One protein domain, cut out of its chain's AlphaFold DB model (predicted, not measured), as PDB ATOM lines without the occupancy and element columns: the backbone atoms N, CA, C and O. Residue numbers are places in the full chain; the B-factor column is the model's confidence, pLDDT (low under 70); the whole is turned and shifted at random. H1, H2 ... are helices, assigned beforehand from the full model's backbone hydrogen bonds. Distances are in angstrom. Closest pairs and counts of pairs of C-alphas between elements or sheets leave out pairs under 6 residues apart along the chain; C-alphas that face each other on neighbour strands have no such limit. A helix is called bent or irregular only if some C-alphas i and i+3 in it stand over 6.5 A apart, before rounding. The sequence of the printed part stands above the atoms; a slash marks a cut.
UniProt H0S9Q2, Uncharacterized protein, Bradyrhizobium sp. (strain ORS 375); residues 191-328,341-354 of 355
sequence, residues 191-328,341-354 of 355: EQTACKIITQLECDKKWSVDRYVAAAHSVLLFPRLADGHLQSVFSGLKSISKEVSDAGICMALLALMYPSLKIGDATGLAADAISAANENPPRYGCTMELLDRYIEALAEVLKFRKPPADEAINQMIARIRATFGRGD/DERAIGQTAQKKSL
ATOM      1  N   GLU A 191      -0.835 -32.665  21.680       80.38
ATOM      2  CA  GLU A 191      -2.035 -33.000  20.953       80.38
ATOM      3  C   GLU A 191      -2.962 -31.816  20.686       80.38
ATOM      4  O   GLU A 191      -3.423 -31.655  19.562       80.38
ATOM      5  N   GLN A 192      -3.216 -30.948  21.668       77.81
ATOM      6  CA  GLN A 192      -4.015 -29.738  21.435       77.81
ATOM      7  C   GLN A 192      -3.398 -28.850  20.349       77.81
ATOM      8  O   GLN A 192      -4.107 -28.287  19.513       77.81
ATOM      9  N   THR A 193      -2.071 -28.752  20.340       77.19
ATOM     10  CA  THR A 193      -1.331 -28.000  19.326       77.19
ATOM     11  C   THR A 193      -1.449 -28.671  17.955       77.19
ATOM     12  O   THR A 193      -1.784 -27.996  16.982       77.19
ATOM     13  N   ALA A 194      -1.284 -29.998  17.888       82.94
ATOM     14  CA  ALA A 194      -1.486 -30.810  16.686       82.94
ATOM     15  C   ALA A 194      -2.912 -30.669  16.111       82.94
ATOM     16  O   ALA A 194      -3.076 -30.424  14.914       82.94
ATOM     17  N   CYS A 195      -3.944 -30.735  16.963       82.38
ATOM     18  CA  CYS A 195      -5.339 -30.481  16.593       82.38
ATOM     19  C   CYS A 195      -5.502 -29.097  15.962       82.38
ATOM     20  O   CYS A 195      -6.077 -28.983  14.884       82.38
ATOM     21  N   LYS A 196      -4.970 -28.048  16.607       79.19
ATOM     22  CA  LYS A 196      -5.074 -26.667  16.116       79.19
ATOM     23  C   LYS A 196      -4.498 -26.535  14.703       79.19
ATOM     24  O   LYS A 196      -5.165 -25.968  13.842       79.19
ATOM     25  N   ILE A 197      -3.309 -27.088  14.456       80.12
ATOM     26  CA  ILE A 197      -2.643 -27.048  13.142       80.12
ATOM     27  C   ILE A 197      -3.503 -27.722  12.071       80.12
ATOM     28  O   ILE A 197      -3.720 -27.160  10.997       80.12
ATOM     29  N   ILE A 198      -4.018 -28.916  12.372       80.50
ATOM     30  CA  ILE A 198      -4.856 -29.683  11.448       80.50
ATOM     31  C   ILE A 198      -6.180 -28.960  11.162       80.50
ATOM     32  O   ILE A 198      -6.599 -28.902  10.010       80.50
ATOM     33  N   THR A 199      -6.818 -28.366  12.172       78.38
ATOM     34  CA  THR A 199      -8.050 -27.588  11.973       78.38
ATOM     35  C   THR A 199      -7.796 -26.340  11.136       78.38
ATOM     36  O   THR A 199      -8.576 -26.034  10.237       78.38
ATOM     37  N   GLN A 200      -6.700 -25.614  11.387       75.06
ATOM     38  CA  GLN A 200      -6.404 -24.421  10.598       75.06
ATOM     39  C   GLN A 200      -6.160 -24.782   9.122       75.06
ATOM     40  O   GLN A 200      -6.615 -24.039   8.255       75.06
ATOM     41  N   LEU A 201      -5.540 -25.937   8.827       72.75
ATOM     42  CA  LEU A 201      -5.316 -26.435   7.460       72.75
ATOM     43  C   LEU A 201      -6.568 -26.471   6.579       72.75
ATOM     44  O   LEU A 201      -6.461 -26.339   5.361       72.75
ATOM     45  N   GLU A 202      -7.746 -26.624   7.174       64.94
ATOM     46  CA  GLU A 202      -9.020 -26.654   6.454       64.94
ATOM     47  C   GLU A 202      -9.543 -25.260   6.092       64.94
ATOM     48  O   GLU A 202     -10.343 -25.113   5.165       64.94
ATOM     49  N   CYS A 203      -9.094 -24.229   6.808       62.75
ATOM     50  CA  CYS A 203      -9.561 -22.857   6.641       62.75
ATOM     51  C   CYS A 203      -8.792 -22.085   5.559       62.75
ATOM     52  O   CYS A 203      -9.364 -21.190   4.938       62.75
ATOM     53  N   ASP A 204      -7.531 -22.439   5.298       60.22
ATOM     54  CA  ASP A 204      -6.658 -21.721   4.360       60.22
ATOM     55  C   ASP A 204      -6.245 -22.606   3.176       60.22
ATOM     56  O   ASP A 204      -5.982 -23.795   3.322       60.22
ATOM     57  N   LYS A 205      -6.177 -22.053   1.960       57.94
ATOM     58  CA  LYS A 205      -5.937 -22.858   0.739       57.94
ATOM     59  C   LYS A 205      -4.469 -22.975   0.322       57.94
ATOM     60  O   LYS A 205      -4.168 -23.742  -0.591       57.94
ATOM     61  N   LYS A 206      -3.558 -22.219   0.940       66.38
ATOM     62  CA  LYS A 206      -2.120 -22.253   0.638       66.38
ATOM     63  C   LYS A 206      -1.312 -22.175   1.923       66.38
ATOM     64  O   LYS A 206      -1.323 -21.153   2.596       66.38
ATOM     65  N   TRP A 207      -0.604 -23.254   2.217       70.38
ATOM     66  CA  TRP A 207       0.200 -23.401   3.423       70.38
ATOM     67  C   TRP A 207       1.685 -23.448   3.072       70.38
ATOM     68  O   TRP A 207       2.048 -23.802   1.948       70.38
ATOM     69  N   SER A 208       2.542 -23.084   4.029       75.75
ATOM     70  CA  SER A 208       3.981 -23.319   3.905       75.75
ATOM     71  C   SER A 208       4.285 -24.820   3.931       75.75
ATOM     72  O   SER A 208       3.511 -25.613   4.476       75.75
ATOM     73  N   VAL A 209       5.433 -25.201   3.364       79.19
ATOM     74  CA  VAL A 209       5.978 -26.571   3.410       79.19
ATOM     75  C   VAL A 209       5.925 -27.133   4.834       79.19
ATOM     76  O   VAL A 209       5.377 -28.211   5.060       79.19
ATOM     77  N   ASP A 210       6.419 -26.358   5.796       77.12
ATOM     78  CA  ASP A 210       6.586 -26.767   7.192       77.12
ATOM     79  C   ASP A 210       5.255 -27.125   7.840       77.12
ATOM     80  O   ASP A 210       5.166 -28.070   8.618       77.12
ATOM     81  N   ARG A 211       4.181 -26.415   7.474       81.75
ATOM     82  CA  ARG A 211       2.854 -26.695   8.017       81.75
ATOM     83  C   ARG A 211       2.236 -27.973   7.456       81.75
ATOM     84  O   ARG A 211       1.571 -28.688   8.202       81.75
ATOM     85  N   TYR A 212       2.468 -28.296   6.182       86.06
ATOM     86  CA  TYR A 212       2.026 -29.582   5.631       86.06
ATOM     87  C   TYR A 212       2.776 -30.752   6.272       86.06
ATOM     88  O   TYR A 212       2.149 -31.748   6.637       86.06
ATOM     89  N   VAL A 213       4.094 -30.621   6.459       87.31
ATOM     90  CA  VAL A 213       4.907 -31.647   7.131       87.31
ATOM     91  C   VAL A 213       4.485 -31.806   8.597       87.31
ATOM     92  O   VAL A 213       4.220 -32.922   9.040       87.31
ATOM     93  N   ALA A 214       4.309 -30.701   9.323       85.50
ATOM     94  CA  ALA A 214       3.794 -30.689  10.689       85.50
ATOM     95  C   ALA A 214       2.423 -31.351  10.842       85.50
ATOM     96  O   ALA A 214       2.192 -32.119  11.775       85.50
ATOM     97  N   ALA A 215       1.493 -31.089   9.932       88.31
ATOM     98  CA  ALA A 215       0.196 -31.744   9.977       88.31
ATOM     99  C   ALA A 215       0.285 -33.245   9.698       88.31
ATOM    100  O   ALA A 215      -0.419 -34.037  10.321       88.31
ATOM    101  N   ALA A 216       1.190 -33.656   8.810       90.06
ATOM    102  CA  ALA A 216       1.446 -35.067   8.571       90.06
ATOM    103  C   ALA A 216       1.994 -35.763   9.815       90.06
ATOM    104  O   ALA A 216       1.466 -36.794  10.225       90.06
ATOM    105  N   HIS A 217       3.001 -35.174  10.462       89.19
ATOM    106  CA  HIS A 217       3.516 -35.676  11.734       89.19
ATOM    107  C   HIS A 217       2.445 -35.680  12.823       89.19
ATOM    108  O   HIS A 217       2.394 -36.624  13.601       89.19
ATOM    109  N   SER A 218       1.563 -34.677  12.857       87.44
ATOM    110  CA  SER A 218       0.435 -34.622  13.793       87.44
ATOM    111  C   SER A 218      -0.480 -35.837  13.624       87.44
ATOM    112  O   SER A 218      -0.767 -36.519  14.601       87.44
ATOM    113  N   VAL A 219      -0.875 -36.170  12.390       88.81
ATOM    114  CA  VAL A 219      -1.696 -37.361  12.104       88.81
ATOM    115  C   VAL A 219      -0.942 -38.658  12.425       88.81
ATOM    116  O   VAL A 219      -1.509 -39.563  13.034       88.81
ATOM    117  N   LEU A 220       0.339 -38.750  12.055       87.06
ATOM    118  CA  LEU A 220       1.176 -39.934  12.302       87.06
ATOM    119  C   LEU A 220       1.410 -40.198  13.799       87.06
ATOM    120  O   LEU A 220       1.525 -41.355  14.208       87.06
ATOM    121  N   LEU A 221       1.501 -39.142  14.609       82.88
ATOM    122  CA  LEU A 221       1.720 -39.225  16.055       82.88
ATOM    123  C   LEU A 221       0.421 -39.324  16.859       82.88
ATOM    124  O   LEU A 221       0.425 -39.948  17.919       82.88
ATOM    125  N   PHE A 222      -0.676 -38.761  16.352       84.56
ATOM    126  CA  PHE A 222      -1.995 -38.777  16.983       84.56
ATOM    127  C   PHE A 222      -3.030 -39.350  16.006       84.56
ATOM    128  O   PHE A 222      -3.786 -38.598  15.386       84.56
ATOM    129  N   PRO A 223      -3.119 -40.690  15.872       82.94
ATOM    130  CA  PRO A 223      -3.903 -41.319  14.812       82.94
ATOM    131  C   PRO A 223      -5.384 -40.947  14.768       82.94
ATOM    132  O   PRO A 223      -5.990 -41.004  13.701       82.94
ATOM    133  N   ARG A 224      -5.964 -40.539  15.905       82.38
ATOM    134  CA  ARG A 224      -7.350 -40.059  15.990       82.38
ATOM    135  C   ARG A 224      -7.610 -38.770  15.209       82.38
ATOM    136  O   ARG A 224      -8.755 -38.495  14.880       82.38
ATOM    137  N   LEU A 225      -6.566 -38.007  14.891       84.62
ATOM    138  CA  LEU A 225      -6.663 -36.798  14.073       84.62
ATOM    139  C   LEU A 225      -6.717 -37.109  12.570       84.62
ATOM    140  O   LEU A 225      -6.842 -36.196  11.762       84.62
ATOM    141  N   ALA A 226      -6.613 -38.381  12.170       85.62
ATOM    142  CA  ALA A 226      -6.768 -38.773  10.773       85.62
ATOM    143  C   ALA A 226      -8.212 -38.612  10.274       85.62
ATOM    144  O   ALA A 226      -8.427 -38.308   9.096       85.62
ATOM    145  N   ASP A 227      -9.198 -38.818  11.150       82.75
ATOM    146  CA  ASP A 227     -10.610 -38.768  10.784       82.75
ATOM    147  C   ASP A 227     -10.985 -37.360  10.301       82.75
ATOM    148  O   ASP A 227     -10.791 -36.370  10.997       82.75
ATOM    149  N   GLY A 228     -11.483 -37.263   9.066       78.50
ATOM    150  CA  GLY A 228     -11.834 -35.995   8.414       78.50
ATOM    151  C   GLY A 228     -10.669 -35.272   7.724       78.50
ATOM    152  O   GLY A 228     -10.878 -34.663   6.680       78.50
ATOM    153  N   HIS A 229      -9.436 -35.416   8.216       83.62
ATOM    154  CA  HIS A 229      -8.312 -34.569   7.788       83.62
ATOM    155  C   HIS A 229      -7.277 -35.267   6.892       83.62
ATOM    156  O   HIS A 229      -6.545 -34.617   6.139       83.62
ATOM    157  N   LEU A 230      -7.227 -36.601   6.926       87.38
ATOM    158  CA  LEU A 230      -6.188 -37.411   6.285       87.38
ATOM    159  C   LEU A 230      -6.002 -37.130   4.782       87.38
ATOM    160  O   LEU A 230      -4.871 -37.027   4.308       87.38
ATOM    161  N   GLN A 231      -7.092 -36.987   4.020       86.69
ATOM    162  CA  GLN A 231      -7.019 -36.737   2.571       86.69
ATOM    163  C   GLN A 231      -6.481 -35.342   2.238       86.69
ATOM    164  O   GLN A 231      -5.716 -35.187   1.283       86.69
ATOM    165  N   SER A 232      -6.852 -34.335   3.030       85.50
ATOM    166  CA  SER A 232      -6.382 -32.955   2.870       85.50
ATOM    167  C   SER A 232      -4.884 -32.860   3.147       85.50
ATOM    168  O   SER A 232      -4.140 -32.331   2.321       85.50
ATOM    169  N   VAL A 233      -4.430 -33.460   4.253       89.19
ATOM    170  CA  VAL A 233      -3.005 -33.540   4.608       89.19
ATOM    171  C   VAL A 233      -2.218 -34.272   3.521       89.19
ATOM    172  O   VAL A 233      -1.232 -33.744   3.012       89.19
ATOM    173  N   PHE A 234      -2.686 -35.447   3.090       90.12
ATOM    174  CA  PHE A 234      -2.003 -36.233   2.062       90.12
ATOM    175  C   PHE A 234      -1.904 -35.492   0.716       90.12
ATOM    176  O   PHE A 234      -0.861 -35.512   0.061       90.12
ATOM    177  N   SER A 235      -2.974 -34.804   0.309       86.81
ATOM    178  CA  SER A 235      -2.994 -34.010  -0.926       86.81
ATOM    179  C   SER A 235      -2.041 -32.816  -0.863       86.81
ATOM    180  O   SER A 235      -1.376 -32.520  -1.854       86.81
ATOM    181  N   GLY A 236      -1.949 -32.165   0.300       86.50
ATOM    182  CA  GLY A 236      -1.001 -31.084   0.557       86.50
ATOM    183  C   GLY A 236       0.454 -31.543   0.507       86.50
ATOM    184  O   GLY A 236       1.277 -30.901  -0.130       86.50
ATOM    185  N   LEU A 237       0.777 -32.706   1.076       89.44
ATOM    186  CA  LEU A 237       2.127 -33.266   0.956       89.44
ATOM    187  C   LEU A 237       2.486 -33.611  -0.494       89.44
ATOM    188  O   LEU A 237       3.619 -33.398  -0.921       89.44
ATOM    189  N   LYS A 238       1.525 -34.115  -1.276       88.31
ATOM    190  CA  LYS A 238       1.751 -34.503  -2.675       88.31
ATOM    191  C   LYS A 238       2.210 -33.337  -3.551       88.31
ATOM    192  O   LYS A 238       2.922 -33.571  -4.526       88.31
ATOM    193  N   SER A 239       1.802 -32.105  -3.245       83.75
ATOM    194  CA  SER A 239       2.236 -30.936  -4.015       83.75
ATOM    195  C   SER A 239       3.679 -30.520  -3.720       83.75
ATOM    196  O   SER A 239       4.264 -29.844  -4.558       83.75
ATOM    197  N   ILE A 240       4.259 -30.951  -2.592       85.12
ATOM    198  CA  ILE A 240       5.604 -30.552  -2.133       85.12
ATOM    199  C   ILE A 240       6.613 -31.714  -2.059       85.12
ATOM    200  O   ILE A 240       7.808 -31.490  -1.888       85.12
ATOM    201  N   SER A 241       6.172 -32.964  -2.216       81.44
ATOM    202  CA  SER A 241       7.002 -34.163  -1.997       81.44
ATOM    203  C   SER A 241       8.165 -34.354  -2.969       81.44
ATOM    204  O   SER A 241       9.067 -35.135  -2.687       81.44
ATOM    205  N   LYS A 242       8.168 -33.646  -4.103       75.69
ATOM    206  CA  LYS A 242       9.298 -33.644  -5.046       75.69
ATOM    207  C   LYS A 242      10.439 -32.722  -4.621       75.69
ATOM    208  O   LYS A 242      11.547 -32.877  -5.114       75.69
ATOM    209  N   GLU A 243      10.152 -31.754  -3.756       74.19
ATOM    210  CA  GLU A 243      11.089 -30.705  -3.340       74.19
ATOM    211  C   GLU A 243      11.615 -30.946  -1.919       74.19
ATOM    212  O   GLU A 243      12.670 -30.434  -1.547       74.19
ATOM    213  N   VAL A 244      10.876 -31.722  -1.117       82.38
ATOM    214  CA  VAL A 244      11.112 -31.893   0.320       82.38
ATOM    215  C   VAL A 244      11.042 -33.376   0.676       82.38
ATOM    216  O   VAL A 244       9.973 -33.990   0.606       82.38
ATOM    217  N   SER A 245      12.175 -33.952   1.089       82.38
ATOM    218  CA  SER A 245      12.290 -35.373   1.445       82.38
ATOM    219  C   SER A 245      11.367 -35.762   2.603       82.38
ATOM    220  O   SER A 245      10.712 -36.805   2.535       82.38
ATOM    221  N   ASP A 246      11.212 -34.892   3.610       85.12
ATOM    222  CA  ASP A 246      10.279 -35.091   4.723       85.12
ATOM    223  C   ASP A 246       8.846 -35.332   4.253       85.12
ATOM    224  O   ASP A 246       8.167 -36.229   4.750       85.12
ATOM    225  N   ALA A 247       8.383 -34.573   3.257       89.12
ATOM    226  CA  ALA A 247       7.034 -34.732   2.736       89.12
ATOM    227  C   ALA A 247       6.854 -36.089   2.042       89.12
ATOM    228  O   ALA A 247       5.828 -36.740   2.240       89.12
ATOM    229  N   GLY A 248       7.861 -36.552   1.293       88.00
ATOM    230  CA  GLY A 248       7.873 -37.891   0.700       88.00
ATOM    231  C   GLY A 248       7.782 -39.001   1.752       88.00
ATOM    232  O   GLY A 248       6.935 -39.889   1.636       88.00
ATOM    233  N   ILE A 249       8.589 -38.918   2.816       87.12
ATOM    234  CA  ILE A 249       8.575 -39.894   3.920       87.12
ATOM    235  C   ILE A 249       7.226 -39.890   4.635       87.12
ATOM    236  O   ILE A 249       6.624 -40.945   4.834       87.12
ATOM    237  N   CYS A 250       6.712 -38.712   4.983       91.12
ATOM    238  CA  CYS A 250       5.414 -38.568   5.627       91.12
ATOM    239  C   CYS A 250       4.284 -39.162   4.783       91.12
ATOM    240  O   CYS A 250       3.426 -39.867   5.313       91.12
ATOM    241  N   MET A 251       4.293 -38.928   3.466       91.25
ATOM    242  CA  MET A 251       3.326 -39.540   2.558       91.25
ATOM    243  C   MET A 251       3.427 -41.062   2.559       91.25
ATOM    244  O   MET A 251       2.397 -41.728   2.627       91.25
ATOM    245  N   ALA A 252       4.639 -41.615   2.490       87.31
ATOM    246  CA  ALA A 252       4.850 -43.056   2.523       87.31
ATOM    247  C   ALA A 252       4.324 -43.678   3.826       87.31
ATOM    248  O   ALA A 252       3.566 -44.648   3.786       87.31
ATOM    249  N   LEU A 253       4.652 -43.083   4.974       88.12
ATOM    250  CA  LEU A 253       4.174 -43.541   6.278       88.12
ATOM    251  C   LEU A 253       2.645 -43.470   6.379       88.12
ATOM    252  O   LEU A 253       2.012 -44.456   6.755       88.12
ATOM    253  N   LEU A 254       2.029 -42.355   5.966       89.31
ATOM    254  CA  LEU A 254       0.570 -42.210   5.955       89.31
ATOM    255  C   LEU A 254      -0.096 -43.236   5.027       89.31
ATOM    256  O   LEU A 254      -1.100 -43.841   5.400       89.31
ATOM    257  N   ALA A 255       0.470 -43.469   3.842       86.50
ATOM    258  CA  ALA A 255      -0.039 -44.435   2.869       86.50
ATOM    259  C   ALA A 255      -0.066 -45.871   3.410       86.50
ATOM    260  O   ALA A 255      -0.975 -46.642   3.089       86.50
ATOM    261  N   LEU A 256       0.939 -46.223   4.212       80.94
ATOM    262  CA  LEU A 256       1.069 -47.537   4.830       80.94
ATOM    263  C   LEU A 256       0.190 -47.677   6.076       80.94
ATOM    264  O   LEU A 256      -0.439 -48.717   6.259       80.94
ATOM    265  N   MET A 257       0.108 -46.629   6.901       83.25
ATOM    266  CA  MET A 257      -0.712 -46.613   8.116       83.25
ATOM    267  C   MET A 257      -2.213 -46.546   7.827       83.25
ATOM    268  O   MET A 257      -3.002 -47.118   8.577       83.25
ATOM    269  N   TYR A 258      -2.618 -45.886   6.738       85.44
ATOM    270  CA  TYR A 258      -4.024 -45.630   6.429       85.44
ATOM    271  C   TYR A 258      -4.427 -46.145   5.040       85.44
ATOM    272  O   TYR A 258      -4.451 -45.397   4.055       85.44
ATOM    273  N   PRO A 259      -4.855 -47.417   4.935       76.69
ATOM    274  CA  PRO A 259      -5.297 -48.021   3.674       76.69
ATOM    275  C   PRO A 259      -6.451 -47.295   2.981       76.69
ATOM    276  O   PRO A 259      -6.617 -47.433   1.766       76.69
ATOM    277  N   SER A 260      -7.238 -46.526   3.739       79.12
ATOM    278  CA  SER A 260      -8.346 -45.696   3.256       79.12
ATOM    279  C   SER A 260      -7.918 -44.635   2.238       79.12
ATOM    280  O   SER A 260      -8.755 -44.182   1.458       79.12
ATOM    281  N   LEU A 261      -6.626 -44.295   2.166       79.31
ATOM    282  CA  LEU A 261      -6.081 -43.384   1.159       79.31
ATOM    283  C   LEU A 261      -6.156 -43.927  -0.280       79.31
ATOM    284  O   LEU A 261      -5.998 -43.151  -1.218       79.31
ATOM    285  N   LYS A 262      -6.417 -45.232  -0.478       75.88
ATOM    286  CA  LYS A 262      -6.540 -45.885  -1.804       75.88
ATOM    287  C   LYS A 262      -5.387 -45.555  -2.767       75.88
ATOM    288  O   LYS A 262      -5.587 -45.387  -3.968       75.88
ATOM    289  N   ILE A 263      -4.169 -45.473  -2.245       76.19
ATOM    290  CA  ILE A 263      -2.972 -45.236  -3.055       76.19
ATOM    291  C   ILE A 263      -2.642 -46.519  -3.815       76.19
ATOM    292  O   ILE A 263      -2.562 -47.590  -3.207       76.19
ATOM    293  N   GLY A 264      -2.489 -46.393  -5.138       70.19
ATOM    294  CA  GLY A 264      -2.276 -47.521  -6.049       70.19
ATOM    295  C   GLY A 264      -1.029 -48.334  -5.707       70.19
ATOM    296  O   GLY A 264      -1.132 -49.544  -5.549       70.19
ATOM    297  N   ASP A 265       0.115 -47.670  -5.515       77.12
ATOM    298  CA  ASP A 265       1.367 -48.319  -5.107       77.12
ATOM    299  C   ASP A 265       2.012 -47.602  -3.911       77.12
ATOM    300  O   ASP A 265       2.925 -46.787  -4.044       77.12
ATOM    301  N   ALA A 266       1.511 -47.900  -2.709       76.38
ATOM    302  CA  ALA A 266       2.088 -47.386  -1.464       76.38
ATOM    303  C   ALA A 266       3.519 -47.907  -1.218       76.38
ATOM    304  O   ALA A 266       4.308 -47.243  -0.551       76.38
ATOM    305  N   THR A 267       3.859 -49.080  -1.762       71.00
ATOM    306  CA  THR A 267       5.185 -49.690  -1.586       71.00
ATOM    307  C   THR A 267       6.243 -49.020  -2.457       71.00
ATOM    308  O   THR A 267       7.340 -48.746  -1.977       71.00
ATOM    309  N   GLY A 268       5.896 -48.678  -3.700       74.56
ATOM    310  CA  GLY A 268       6.710 -47.841  -4.573       74.56
ATOM    311  C   GLY A 268       6.921 -46.454  -3.980       74.56
ATOM    312  O   GLY A 268       8.057 -46.013  -3.887       74.56
ATOM    313  N   LEU A 269       5.862 -45.832  -3.445       80.69
ATOM    314  CA  LEU A 269       5.971 -44.540  -2.760       80.69
ATOM    315  C   LEU A 269       6.957 -44.581  -1.578       80.69
ATOM    316  O   LEU A 269       7.731 -43.646  -1.395       80.69
ATOM    317  N   ALA A 270       6.949 -45.661  -0.790       78.31
ATOM    318  CA  ALA A 270       7.894 -45.844   0.308       78.31
ATOM    319  C   ALA A 270       9.336 -46.035  -0.175       78.31
ATOM    320  O   ALA A 270      10.253 -45.450   0.400       78.31
ATOM    321  N   ALA A 271       9.540 -46.812  -1.242       75.94
ATOM    322  CA  ALA A 271      10.858 -46.999  -1.842       75.94
ATOM    323  C   ALA A 271      11.422 -45.677  -2.381       75.94
ATOM    324  O   ALA A 271      12.567 -45.333  -2.089       75.94
ATOM    325  N   ASP A 272      10.597 -44.920  -3.106       78.69
ATOM    326  CA  ASP A 272      10.970 -43.630  -3.682       78.69
ATOM    327  C   ASP A 272      11.301 -42.615  -2.581       78.69
ATOM    328  O   ASP A 272      12.311 -41.920  -2.666       78.69
ATOM    329  N   ALA A 273      10.504 -42.572  -1.507       80.19
ATOM    330  CA  ALA A 273      10.747 -41.691  -0.369       80.19
ATOM    331  C   ALA A 273      12.063 -42.013   0.358       80.19
ATOM    332  O   ALA A 273      12.828 -41.103   0.666       80.19
ATOM    333  N   ILE A 274      12.355 -43.294   0.605       74.81
ATOM    334  CA  ILE A 274      13.603 -43.721   1.262       74.81
ATOM    335  C   ILE A 274      14.814 -43.457   0.363       74.81
ATOM    336  O   ILE A 274      15.860 -43.032   0.851       74.81
ATOM    337  N   SER A 275      14.677 -43.668  -0.948       74.50
ATOM    338  CA  SER A 275      15.730 -43.338  -1.910       74.50
ATOM    339  C   SER A 275      15.989 -41.831  -1.955       74.50
ATOM    340  O   SER A 275      17.136 -41.404  -1.864       74.50
ATOM    341  N   ALA A 276      14.935 -41.012  -2.022       73.38
ATOM    342  CA  ALA A 276      15.051 -39.555  -2.014       73.38
ATOM    343  C   ALA A 276      15.671 -39.034  -0.708       73.38
ATOM    344  O   ALA A 276      16.484 -38.113  -0.743       73.38
ATOM    345  N   ALA A 277      15.354 -39.660   0.428       71.81
ATOM    346  CA  ALA A 277      15.953 -39.349   1.723       71.81
ATOM    347  C   ALA A 277      17.466 -39.632   1.785       71.81
ATOM    348  O   ALA A 277      18.158 -39.083   2.636       71.81
ATOM    349  N   ASN A 278      18.000 -40.477   0.894       70.25
ATOM    350  CA  ASN A 278      19.444 -40.715   0.782       70.25
ATOM    351  C   ASN A 278      20.184 -39.581   0.107       70.25
ATOM    352  O   ASN A 278      21.294 -39.241   0.504       70.25
ATOM    353  N   GLU A 279      19.575 -39.042  -0.936       72.50
ATOM    354  CA  GLU A 279      20.148 -37.938  -1.690       72.50
ATOM    355  C   GLU A 279      19.958 -36.624  -0.934       72.50
ATOM    356  O   GLU A 279      20.854 -35.787  -0.915       72.50
ATOM    357  N   ASN A 280      18.811 -36.478  -0.266       74.50
ATOM    358  CA  ASN A 280      18.442 -35.313   0.520       74.50
ATOM    359  C   ASN A 280      17.917 -35.768   1.890       74.50
ATOM    360  O   ASN A 280      16.721 -36.053   2.012       74.50
ATOM    361  N   PRO A 281      18.783 -35.844   2.917       69.94
ATOM    362  CA  PRO A 281      18.384 -36.229   4.265       69.94
ATOM    363  C   PRO A 281      17.169 -35.435   4.768       69.94
ATOM    364  O   PRO A 281      17.011 -34.267   4.395       69.94
ATOM    365  N   PRO A 282      16.287 -36.046   5.578       74.38
ATOM    366  CA  PRO A 282      15.157 -35.340   6.173       74.38
ATOM    367  C   PRO A 282      15.642 -34.173   7.024       74.38
ATOM    368  O   PRO A 282      16.625 -34.305   7.751       74.38
ATOM    369  N   ARG A 283      14.943 -33.045   6.924       71.88
ATOM    370  CA  ARG A 283      15.267 -31.817   7.654       71.88
ATOM    371  C   ARG A 283      14.795 -31.904   9.098       71.88
ATOM    372  O   ARG A 283      15.522 -31.545  10.008       71.88
ATOM    373  N   TYR A 284      13.602 -32.454   9.318       72.88
ATOM    374  CA  TYR A 284      12.995 -32.472  10.642       72.88
ATOM    375  C   TYR A 284      13.378 -33.725  11.427       72.88
ATOM    376  O   TYR A 284      13.125 -34.857  10.995       72.88
ATOM    377  N   GLY A 285      13.876 -33.552  12.648       68.50
ATOM    378  CA  GLY A 285      14.210 -34.656  13.541       68.50
ATOM    379  C   GLY A 285      12.989 -35.481  13.930       68.50
ATOM    380  O   GLY A 285      13.114 -36.682  14.148       68.50
ATOM    381  N   CYS A 286      11.783 -34.900  13.925       75.25
ATOM    382  CA  CYS A 286      10.554 -35.683  14.078       75.25
ATOM    383  C   CYS A 286      10.329 -36.651  12.901       75.25
ATOM    384  O   CYS A 286       9.880 -37.777  13.121       75.25
ATOM    385  N   THR A 287      10.667 -36.268  11.663       78.19
ATOM    386  CA  THR A 287      10.625 -37.194  10.517       78.19
ATOM    387  C   THR A 287      11.611 -38.330  10.724       78.19
ATOM    388  O   THR A 287      11.272 -39.487  10.492       78.19
ATOM    389  N   MET A 288      12.816 -38.011  11.195       72.50
ATOM    390  CA  MET A 288      13.848 -39.007  11.458       72.50
ATOM    391  C   MET A 288      13.463 -39.974  12.586       72.50
ATOM    392  O   MET A 288      13.625 -41.179  12.427       72.50
ATOM    393  N   GLU A 289      12.871 -39.486  13.680       73.69
ATOM    394  CA  GLU A 289      12.321 -40.332  14.751       73.69
ATOM    395  C   GLU A 289      11.195 -41.246  14.258       73.69
ATOM    396  O   GLU A 289      11.108 -42.409  14.652       73.69
ATOM    397  N   LEU A 290      10.291 -40.716  13.427       79.00
ATOM    398  CA  LEU A 290       9.215 -41.503  12.828       79.00
ATOM    399  C   LEU A 290       9.790 -42.577  11.902       79.00
ATOM    400  O   LEU A 290       9.334 -43.718  11.927       79.00
ATOM    401  N   LEU A 291      10.804 -42.223  11.114       75.38
ATOM    402  CA  LEU A 291      11.492 -43.147  10.229       75.38
ATOM    403  C   LEU A 291      12.166 -44.266  11.023       75.38
ATOM    404  O   LEU A 291      11.934 -45.420  10.690       75.38
ATOM    405  N   ASP A 292      12.911 -43.949  12.085       75.12
ATOM    406  CA  ASP A 292      13.526 -44.934  12.986       75.12
ATOM    407  C   ASP A 292      12.474 -45.858  13.619       75.12
ATOM    408  O   ASP A 292      12.565 -47.082  13.520       75.12
ATOM    409  N   ARG A 293      11.391 -45.280  14.158       74.62
ATOM    410  CA  ARG A 293      10.287 -46.040  14.765       74.62
ATOM    411  C   ARG A 293       9.648 -47.036  13.800       74.62
ATOM    412  O   ARG A 293       9.283 -48.135  14.212       74.62
ATOM    413  N   TYR A 294       9.485 -46.662  12.534       74.56
ATOM    414  CA  TYR A 294       8.817 -47.496  11.533       74.56
ATOM    415  C   TYR A 294       9.776 -48.207  10.580       74.56
ATOM    416  O   TYR A 294       9.310 -48.871   9.651       74.56
ATOM    417  N   ILE A 295      11.094 -48.123  10.796       72.00
ATOM    418  CA  ILE A 295      12.081 -48.596   9.821       72.00
ATOM    419  C   ILE A 295      11.970 -50.101   9.578       72.00
ATOM    420  O   ILE A 295      12.153 -50.557   8.456       72.00
ATOM    421  N   GLU A 296      11.633 -50.883  10.604       69.31
ATOM    422  CA  GLU A 296      11.452 -52.331  10.477       69.31
ATOM    423  C   GLU A 296      10.207 -52.674   9.668       69.31
ATOM    424  O   GLU A 296      10.274 -53.490   8.751       69.31
ATOM    425  N   ALA A 297       9.086 -52.007   9.953       68.38
ATOM    426  CA  ALA A 297       7.854 -52.196   9.202       68.38
ATOM    427  C   ALA A 297       8.042 -51.786   7.732       68.38
ATOM    428  O   ALA A 297       7.630 -52.519   6.836       68.38
ATOM    429  N   LEU A 298       8.727 -50.664   7.484       70.44
ATOM    430  CA  LEU A 298       9.105 -50.208   6.144       70.44
ATOM    431  C   LEU A 298      10.021 -51.214   5.441       70.44
ATOM    432  O   LEU A 298       9.753 -51.587   4.303       70.44
ATOM    433  N   ALA A 299      11.069 -51.692   6.112       69.94
ATOM    434  CA  ALA A 299      11.993 -52.677   5.558       69.94
ATOM    435  C   ALA A 299      11.274 -53.976   5.175       69.94
ATOM    436  O   ALA A 299      11.505 -54.510   4.092       69.94
ATOM    437  N   GLU A 300      10.372 -54.468   6.027       69.00
ATOM    438  CA  GLU A 300       9.553 -55.641   5.722       69.00
ATOM    439  C   GLU A 300       8.651 -55.398   4.507       69.00
ATOM    440  O   GLU A 300       8.636 -56.221   3.596       69.00
ATOM    441  N   VAL A 301       7.973 -54.247   4.415       67.69
ATOM    442  CA  VAL A 301       7.167 -53.889   3.229       67.69
ATOM    443  C   VAL A 301       8.012 -53.920   1.948       67.69
ATOM    444  O   VAL A 301       7.575 -54.437   0.919       67.69
ATOM    445  N   LEU A 302       9.231 -53.386   2.008       68.12
ATOM    446  CA  LEU A 302      10.129 -53.260   0.859       68.12
ATOM    447  C   LEU A 302      10.723 -54.601   0.411       68.12
ATOM    448  O   LEU A 302      10.935 -54.794  -0.787       68.12
ATOM    449  N   LYS A 303      10.931 -55.553   1.331       67.62
ATOM    450  CA  LYS A 303      11.385 -56.919   1.002       67.62
ATOM    451  C   LYS A 303      10.401 -57.671   0.108       67.62
ATOM    452  O   LYS A 303      10.825 -58.463  -0.729       67.62
ATOM    453  N   PHE A 304       9.100 -57.432   0.275       64.56
ATOM    454  CA  PHE A 304       8.047 -58.109  -0.491       64.56
ATOM    455  C   PHE A 304       7.618 -57.348  -1.756       64.56
ATOM    456  O   PHE A 304       6.705 -57.791  -2.459       64.56
ATOM    457  N   ARG A 305       8.275 -56.224  -2.077       67.50
ATOM    458  CA  ARG A 305       8.034 -55.469  -3.314       67.50
ATOM    459  C   ARG A 305       8.427 -56.300  -4.541       67.50
ATOM    460  O   ARG A 305       9.397 -57.057  -4.524       67.50
ATOM    461  N   LYS A 306       7.686 -56.121  -5.637       58.06
ATOM    462  CA  LYS A 306       8.069 -56.600  -6.971       58.06
ATOM    463  C   LYS A 306       8.232 -55.398  -7.913       58.06
ATOM    464  O   LYS A 306       7.235 -54.724  -8.162       58.06
ATOM    465  N   PRO A 307       9.438 -55.134  -8.455       62.62
ATOM    466  CA  PRO A 307      10.703 -55.836  -8.201       62.62
ATOM    467  C   PRO A 307      11.224 -55.621  -6.761       62.62
ATOM    468  O   PRO A 307      10.799 -54.661  -6.111       62.62
ATOM    469  N   PRO A 308      12.110 -56.507  -6.258       61.19
ATOM    470  CA  PRO A 308      12.710 -56.370  -4.930       61.19
ATOM    471  C   PRO A 308      13.366 -55.001  -4.746       61.19
ATOM    472  O   PRO A 308      13.860 -54.415  -5.712       61.19
ATOM    473  N   ALA A 309      13.374 -54.497  -3.511       62.53
ATOM    474  CA  ALA A 309      14.099 -53.279  -3.169       62.53
ATOM    475  C   ALA A 309      15.584 -53.393  -3.556       62.53
ATOM    476  O   ALA A 309      16.217 -54.418  -3.299       62.53
ATOM    477  N   ASP A 310      16.112 -52.343  -4.189       63.94
ATOM    478  CA  ASP A 310      17.512 -52.273  -4.610       63.94
ATOM    479  C   ASP A 310      18.445 -52.274  -3.386       63.94
ATOM    480  O   ASP A 310      18.071 -51.828  -2.297       63.94
ATOM    481  N   GLU A 311      19.679 -52.735  -3.558       68.00
ATOM    482  CA  GLU A 311      20.683 -52.837  -2.495       68.00
ATOM    483  C   GLU A 311      20.972 -51.472  -1.838       68.00
ATOM    484  O   GLU A 311      21.269 -51.390  -0.645       68.00
ATOM    485  N   ALA A 312      20.771 -50.380  -2.582       62.69
ATOM    486  CA  ALA A 312      20.819 -49.011  -2.074       62.69
ATOM    487  C   ALA A 312      19.817 -48.745  -0.927       62.69
ATOM    488  O   ALA A 312      20.141 -48.031   0.024       62.69
ATOM    489  N   ILE A 313      18.625 -49.352  -0.966       63.91
ATOM    490  CA  ILE A 313      17.599 -49.219   0.083       63.91
ATOM    491  C   ILE A 313      18.032 -49.969   1.348       63.91
ATOM    492  O   ILE A 313      17.896 -49.442   2.453       63.91
ATOM    493  N   ASN A 314      18.614 -51.165   1.205       69.38
ATOM    494  CA  ASN A 314      19.146 -51.932   2.337       69.38
ATOM    495  C   ASN A 314      20.294 -51.184   3.032       69.38
ATOM    496  O   ASN A 314      20.330 -51.097   4.261       69.38
ATOM    497  N   GLN A 315      21.201 -50.593   2.249       67.81
ATOM    498  CA  GLN A 315      22.289 -49.763   2.770       67.81
ATOM    499  C   GLN A 315      21.769 -48.493   3.452       67.81
ATOM    500  O   GLN A 315      22.312 -48.092   4.481       67.81
ATOM    501  N   MET A 316      20.701 -47.880   2.934       63.34
ATOM    502  CA  MET A 316      20.053 -46.734   3.572       63.34
ATOM    503  C   MET A 316      19.428 -47.109   4.921       63.34
ATOM    504  O   MET A 316      19.697 -46.459   5.929       63.34
ATOM    505  N   ILE A 317      18.666 -48.203   4.981       67.50
ATOM    506  CA  ILE A 317      18.124 -48.721   6.245       67.50
ATOM    507  C   ILE A 317      19.259 -48.957   7.252       67.50
ATOM    508  O   ILE A 317      19.139 -48.588   8.419       67.50
ATOM    509  N   ALA A 318      20.384 -49.524   6.804       68.62
ATOM    510  CA  ALA A 318      21.561 -49.716   7.645       68.62
ATOM    511  C   ALA A 318      22.189 -48.390   8.116       68.62
ATOM    512  O   ALA A 318      22.615 -48.311   9.263       68.62
ATOM    513  N   ARG A 319      22.217 -47.342   7.281       65.69
ATOM    514  CA  ARG A 319      22.695 -46.000   7.664       65.69
ATOM    515  C   ARG A 319      21.787 -45.337   8.691       65.69
ATOM    516  O   ARG A 319      22.298 -44.890   9.707       65.69
ATOM    517  N   ILE A 320      20.468 -45.335   8.478       61.94
ATOM    518  CA  ILE A 320      19.489 -44.816   9.452       61.94
ATOM    519  C   ILE A 320      19.685 -45.527  10.796       61.94
ATOM    520  O   ILE A 320      19.844 -44.883  11.829       61.94
ATOM    521  N   ARG A 321      19.808 -46.860  10.767       64.25
ATOM    522  CA  ARG A 321      20.124 -47.661  11.953       64.25
ATOM    523  C   ARG A 321      21.487 -47.353  12.553       64.25
ATOM    524  O   ARG A 321      21.625 -47.465  13.754       64.25
ATOM    525  N   ALA A 322      22.508 -47.006  11.781       60.53
ATOM    526  CA  ALA A 322      23.806 -46.633  12.341       60.53
ATOM    527  C   ALA A 322      23.757 -45.253  13.019       60.53
ATOM    528  O   ALA A 322      24.448 -45.045  14.015       60.53
ATOM    529  N   THR A 323      22.925 -44.343  12.505       55.88
ATOM    530  CA  THR A 323      22.693 -43.010  13.074       55.88
ATOM    531  C   THR A 323      21.942 -43.079  14.407       55.88
ATOM    532  O   THR A 323      22.301 -42.354  15.329       55.88
ATOM    533  N   PHE A 324      20.954 -43.974  14.547       50.81
ATOM    534  CA  PHE A 324      20.142 -44.103  15.775       50.81
ATOM    535  C   PHE A 324      20.529 -45.290  16.675       50.81
ATOM    536  O   PHE A 324      20.471 -45.207  17.898       50.81
ATOM    537  N   GLY A 325      20.996 -46.391  16.094       40.19
ATOM    538  CA  GLY A 325      21.329 -47.664  16.746       40.19
ATOM    539  C   GLY A 325      22.734 -47.758  17.344       40.19
ATOM    540  O   GLY A 325      23.171 -48.855  17.685       40.19
ATOM    541  N   ARG A 326      23.443 -46.632  17.520       39.09
ATOM    542  CA  ARG A 326      24.467 -46.537  18.580       39.09
ATOM    543  C   ARG A 326      23.848 -46.294  19.968       39.09
ATOM    544  O   ARG A 326      24.567 -46.379  20.957       39.09
ATOM    545  N   GLY A 327      22.536 -46.052  20.050       33.72
ATOM    546  CA  GLY A 327      21.758 -46.110  21.286       33.72
ATOM    547  C   GLY A 327      21.220 -47.518  21.517       33.72
ATOM    548  O   GLY A 327      20.263 -47.939  20.874       33.72
ATOM    549  N   ASP A 328      21.881 -48.249  22.402       32.44
ATOM    550  CA  ASP A 328      21.652 -49.660  22.679       32.44
ATOM    551  C   ASP A 328      20.204 -50.003  23.095       32.44
ATOM    552  O   ASP A 328      19.445 -49.200  23.646       32.44
ATOM    553  N   ASP A 341       0.056 -48.610  16.604       51.34
ATOM    554  CA  ASP A 341       0.292 -50.050  16.561       51.34
ATOM    555  C   ASP A 341       1.246 -50.390  15.404       51.34
ATOM    556  O   ASP A 341       0.840 -50.515  14.250       51.34
ATOM    557  N   GLU A 342       2.536 -50.533  15.713       51.78
ATOM    558  CA  GLU A 342       3.588 -50.930  14.769       51.78
ATOM    559  C   GLU A 342       3.233 -52.250  14.054       51.78
ATOM    560  O   GLU A 342       3.590 -52.452  12.889       51.78
ATOM    561  N   ARG A 343       2.446 -53.126  14.704       51.88
ATOM    562  CA  ARG A 343       1.964 -54.381  14.107       51.88
ATOM    563  C   ARG A 343       0.928 -54.136  13.016       51.88
ATOM    564  O   ARG A 343       0.856 -54.932  12.080       51.88
ATOM    565  N   ALA A 344       0.163 -53.046  13.091       54.69
ATOM    566  CA  ALA A 344      -0.847 -52.716  12.093       54.69
ATOM    567  C   ALA A 344      -0.209 -52.398  10.732       54.69
ATOM    568  O   ALA A 344      -0.713 -52.870   9.714       54.69
ATOM    569  N   ILE A 345       0.930 -51.695  10.690       55.19
ATOM    570  CA  ILE A 345       1.649 -51.429   9.431       55.19
ATOM    571  C   ILE A 345       2.166 -52.738   8.817       55.19
ATOM    572  O   ILE A 345       1.902 -53.014   7.645       55.19
ATOM    573  N   GLY A 346       2.828 -53.584   9.617       51.28
ATOM    574  CA  GLY A 346       3.374 -54.865   9.150       51.28
ATOM    575  C   GLY A 346       2.304 -55.842   8.637       51.28
ATOM    576  O   GLY A 346       2.465 -56.447   7.576       51.28
ATOM    577  N   GLN A 347       1.169 -55.958   9.336       54.53
ATOM    578  CA  GLN A 347       0.067 -56.851   8.940       54.53
ATOM    579  C   GLN A 347      -0.710 -56.339   7.720       54.53
ATOM    580  O   GLN A 347      -1.161 -57.124   6.879       54.53
ATOM    581  N   THR A 348      -0.876 -55.023   7.604       49.84
ATOM    582  CA  THR A 348      -1.608 -54.405   6.493       49.84
ATOM    583  C   THR A 348      -0.817 -54.474   5.185       49.84
ATOM    584  O   THR A 348      -1.406 -54.687   4.122       49.84
ATOM    585  N   ALA A 349       0.514 -54.383   5.262       47.34
ATOM    586  CA  ALA A 349       1.410 -54.560   4.126       47.34
ATOM    587  C   ALA A 349       1.391 -55.997   3.580       47.34
ATOM    588  O   ALA A 349       1.218 -56.186   2.377       47.34
ATOM    589  N   GLN A 350       1.449 -57.005   4.463       47.59
ATOM    590  CA  GLN A 350       1.384 -58.420   4.069       47.59
ATOM    591  C   GLN A 350       0.090 -58.775   3.323       47.59
ATOM    592  O   GLN A 350       0.116 -59.566   2.382       47.59
ATOM    593  N   LYS A 351      -1.049 -58.172   3.694       48.59
ATOM    594  CA  LYS A 351      -2.331 -58.404   3.004       48.59
ATOM    595  C   LYS A 351      -2.391 -57.814   1.591       48.59
ATOM    596  O   LYS A 351      -3.128 -58.352   0.771       48.59
ATOM    597  N   LYS A 352      -1.662 -56.731   1.298       45.12
ATOM    598  CA  LYS A 352      -1.656 -56.100  -0.038       45.12
ATOM    599  C   LYS A 352      -0.634 -56.711  -1.000       45.12
ATOM    600  O   LYS A 352      -0.853 -56.638  -2.199       45.12
ATOM    601  N   SER A 353       0.438 -57.333  -0.505       38.62
ATOM    602  CA  SER A 353       1.462 -57.996  -1.334       38.62
ATOM    603  C   SER A 353       1.131 -59.450  -1.716       38.62
ATOM    604  O   SER A 353       1.889 -60.075  -2.455       38.62
ATOM    605  N   LEU A 354       0.028 -60.003  -1.195       33.66
ATOM    606  CA  LEU A 354      -0.437 -61.375  -1.447       33.66
ATOM    607  C   LEU A 354      -1.555 -61.480  -2.505       33.66
ATOM    608  O   LEU A 354      -2.145 -62.553  -2.638       33.66
TER     609      LEU A 354
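This is residues 191 to 328 and 341 to 354 of the 355 residues of an uncharacterized protein of Bradyrhizobium sp. (strain ORS 375) (UniProt H0S9Q2). A compact helical body is built round H5: H2 and H4 pack on one side, with H1 beyond at one end. H6 and H7 pack on the other, H8 on H6 at the far end and H9 across H5 near Met 257. The printed part, all helix, has 152 residues and nine named helices, H1 to H9 in order. The radius of gyration of the C-alphas is 14.8 A, the spans 43 by 34 by 29 A.

Find C-alpha 191 at (-2.035, -33.000, 20.953); from there H1 runs 19.1 A to residue 203. Next come H2, residues 209 to 221, H3, 223 to 226, H4, 230 to 240, H5, 245 to 257, and H6, 266 to 279. H7, 285 to 303, one helix by its hydrogen bonds, is bent: C-alphas 293 and 296 are 7.7 A apart; its arms are H7a, 285 to 293, and H7b, 296 to 303. H8 is 311 to 324. H9, 342 to 352, ends at (-1.656, -56.100, -0.038).

H2, H4 and the hub, H5, form an up-and-down bundle, each running against the one before. H5 and H6 are a hairpin, closest at C-alphas 252 and 270, 4.7 A. H1 touches H2 at a steep tilt of 50 degrees, closest at C-alphas 194 and 218, 5.2 A. Every O i to N i+4 pair is within hydrogen-bond range in H2, H5, H8 and both H7 arms.

Residues 329 to 340 are not printed; across this cut C-alphas 328 and 341 are 22.2 A apart. No link printed whole is long. Among the 53 residues with pLDDT under 70 are 299 to 328 and 341 to 354.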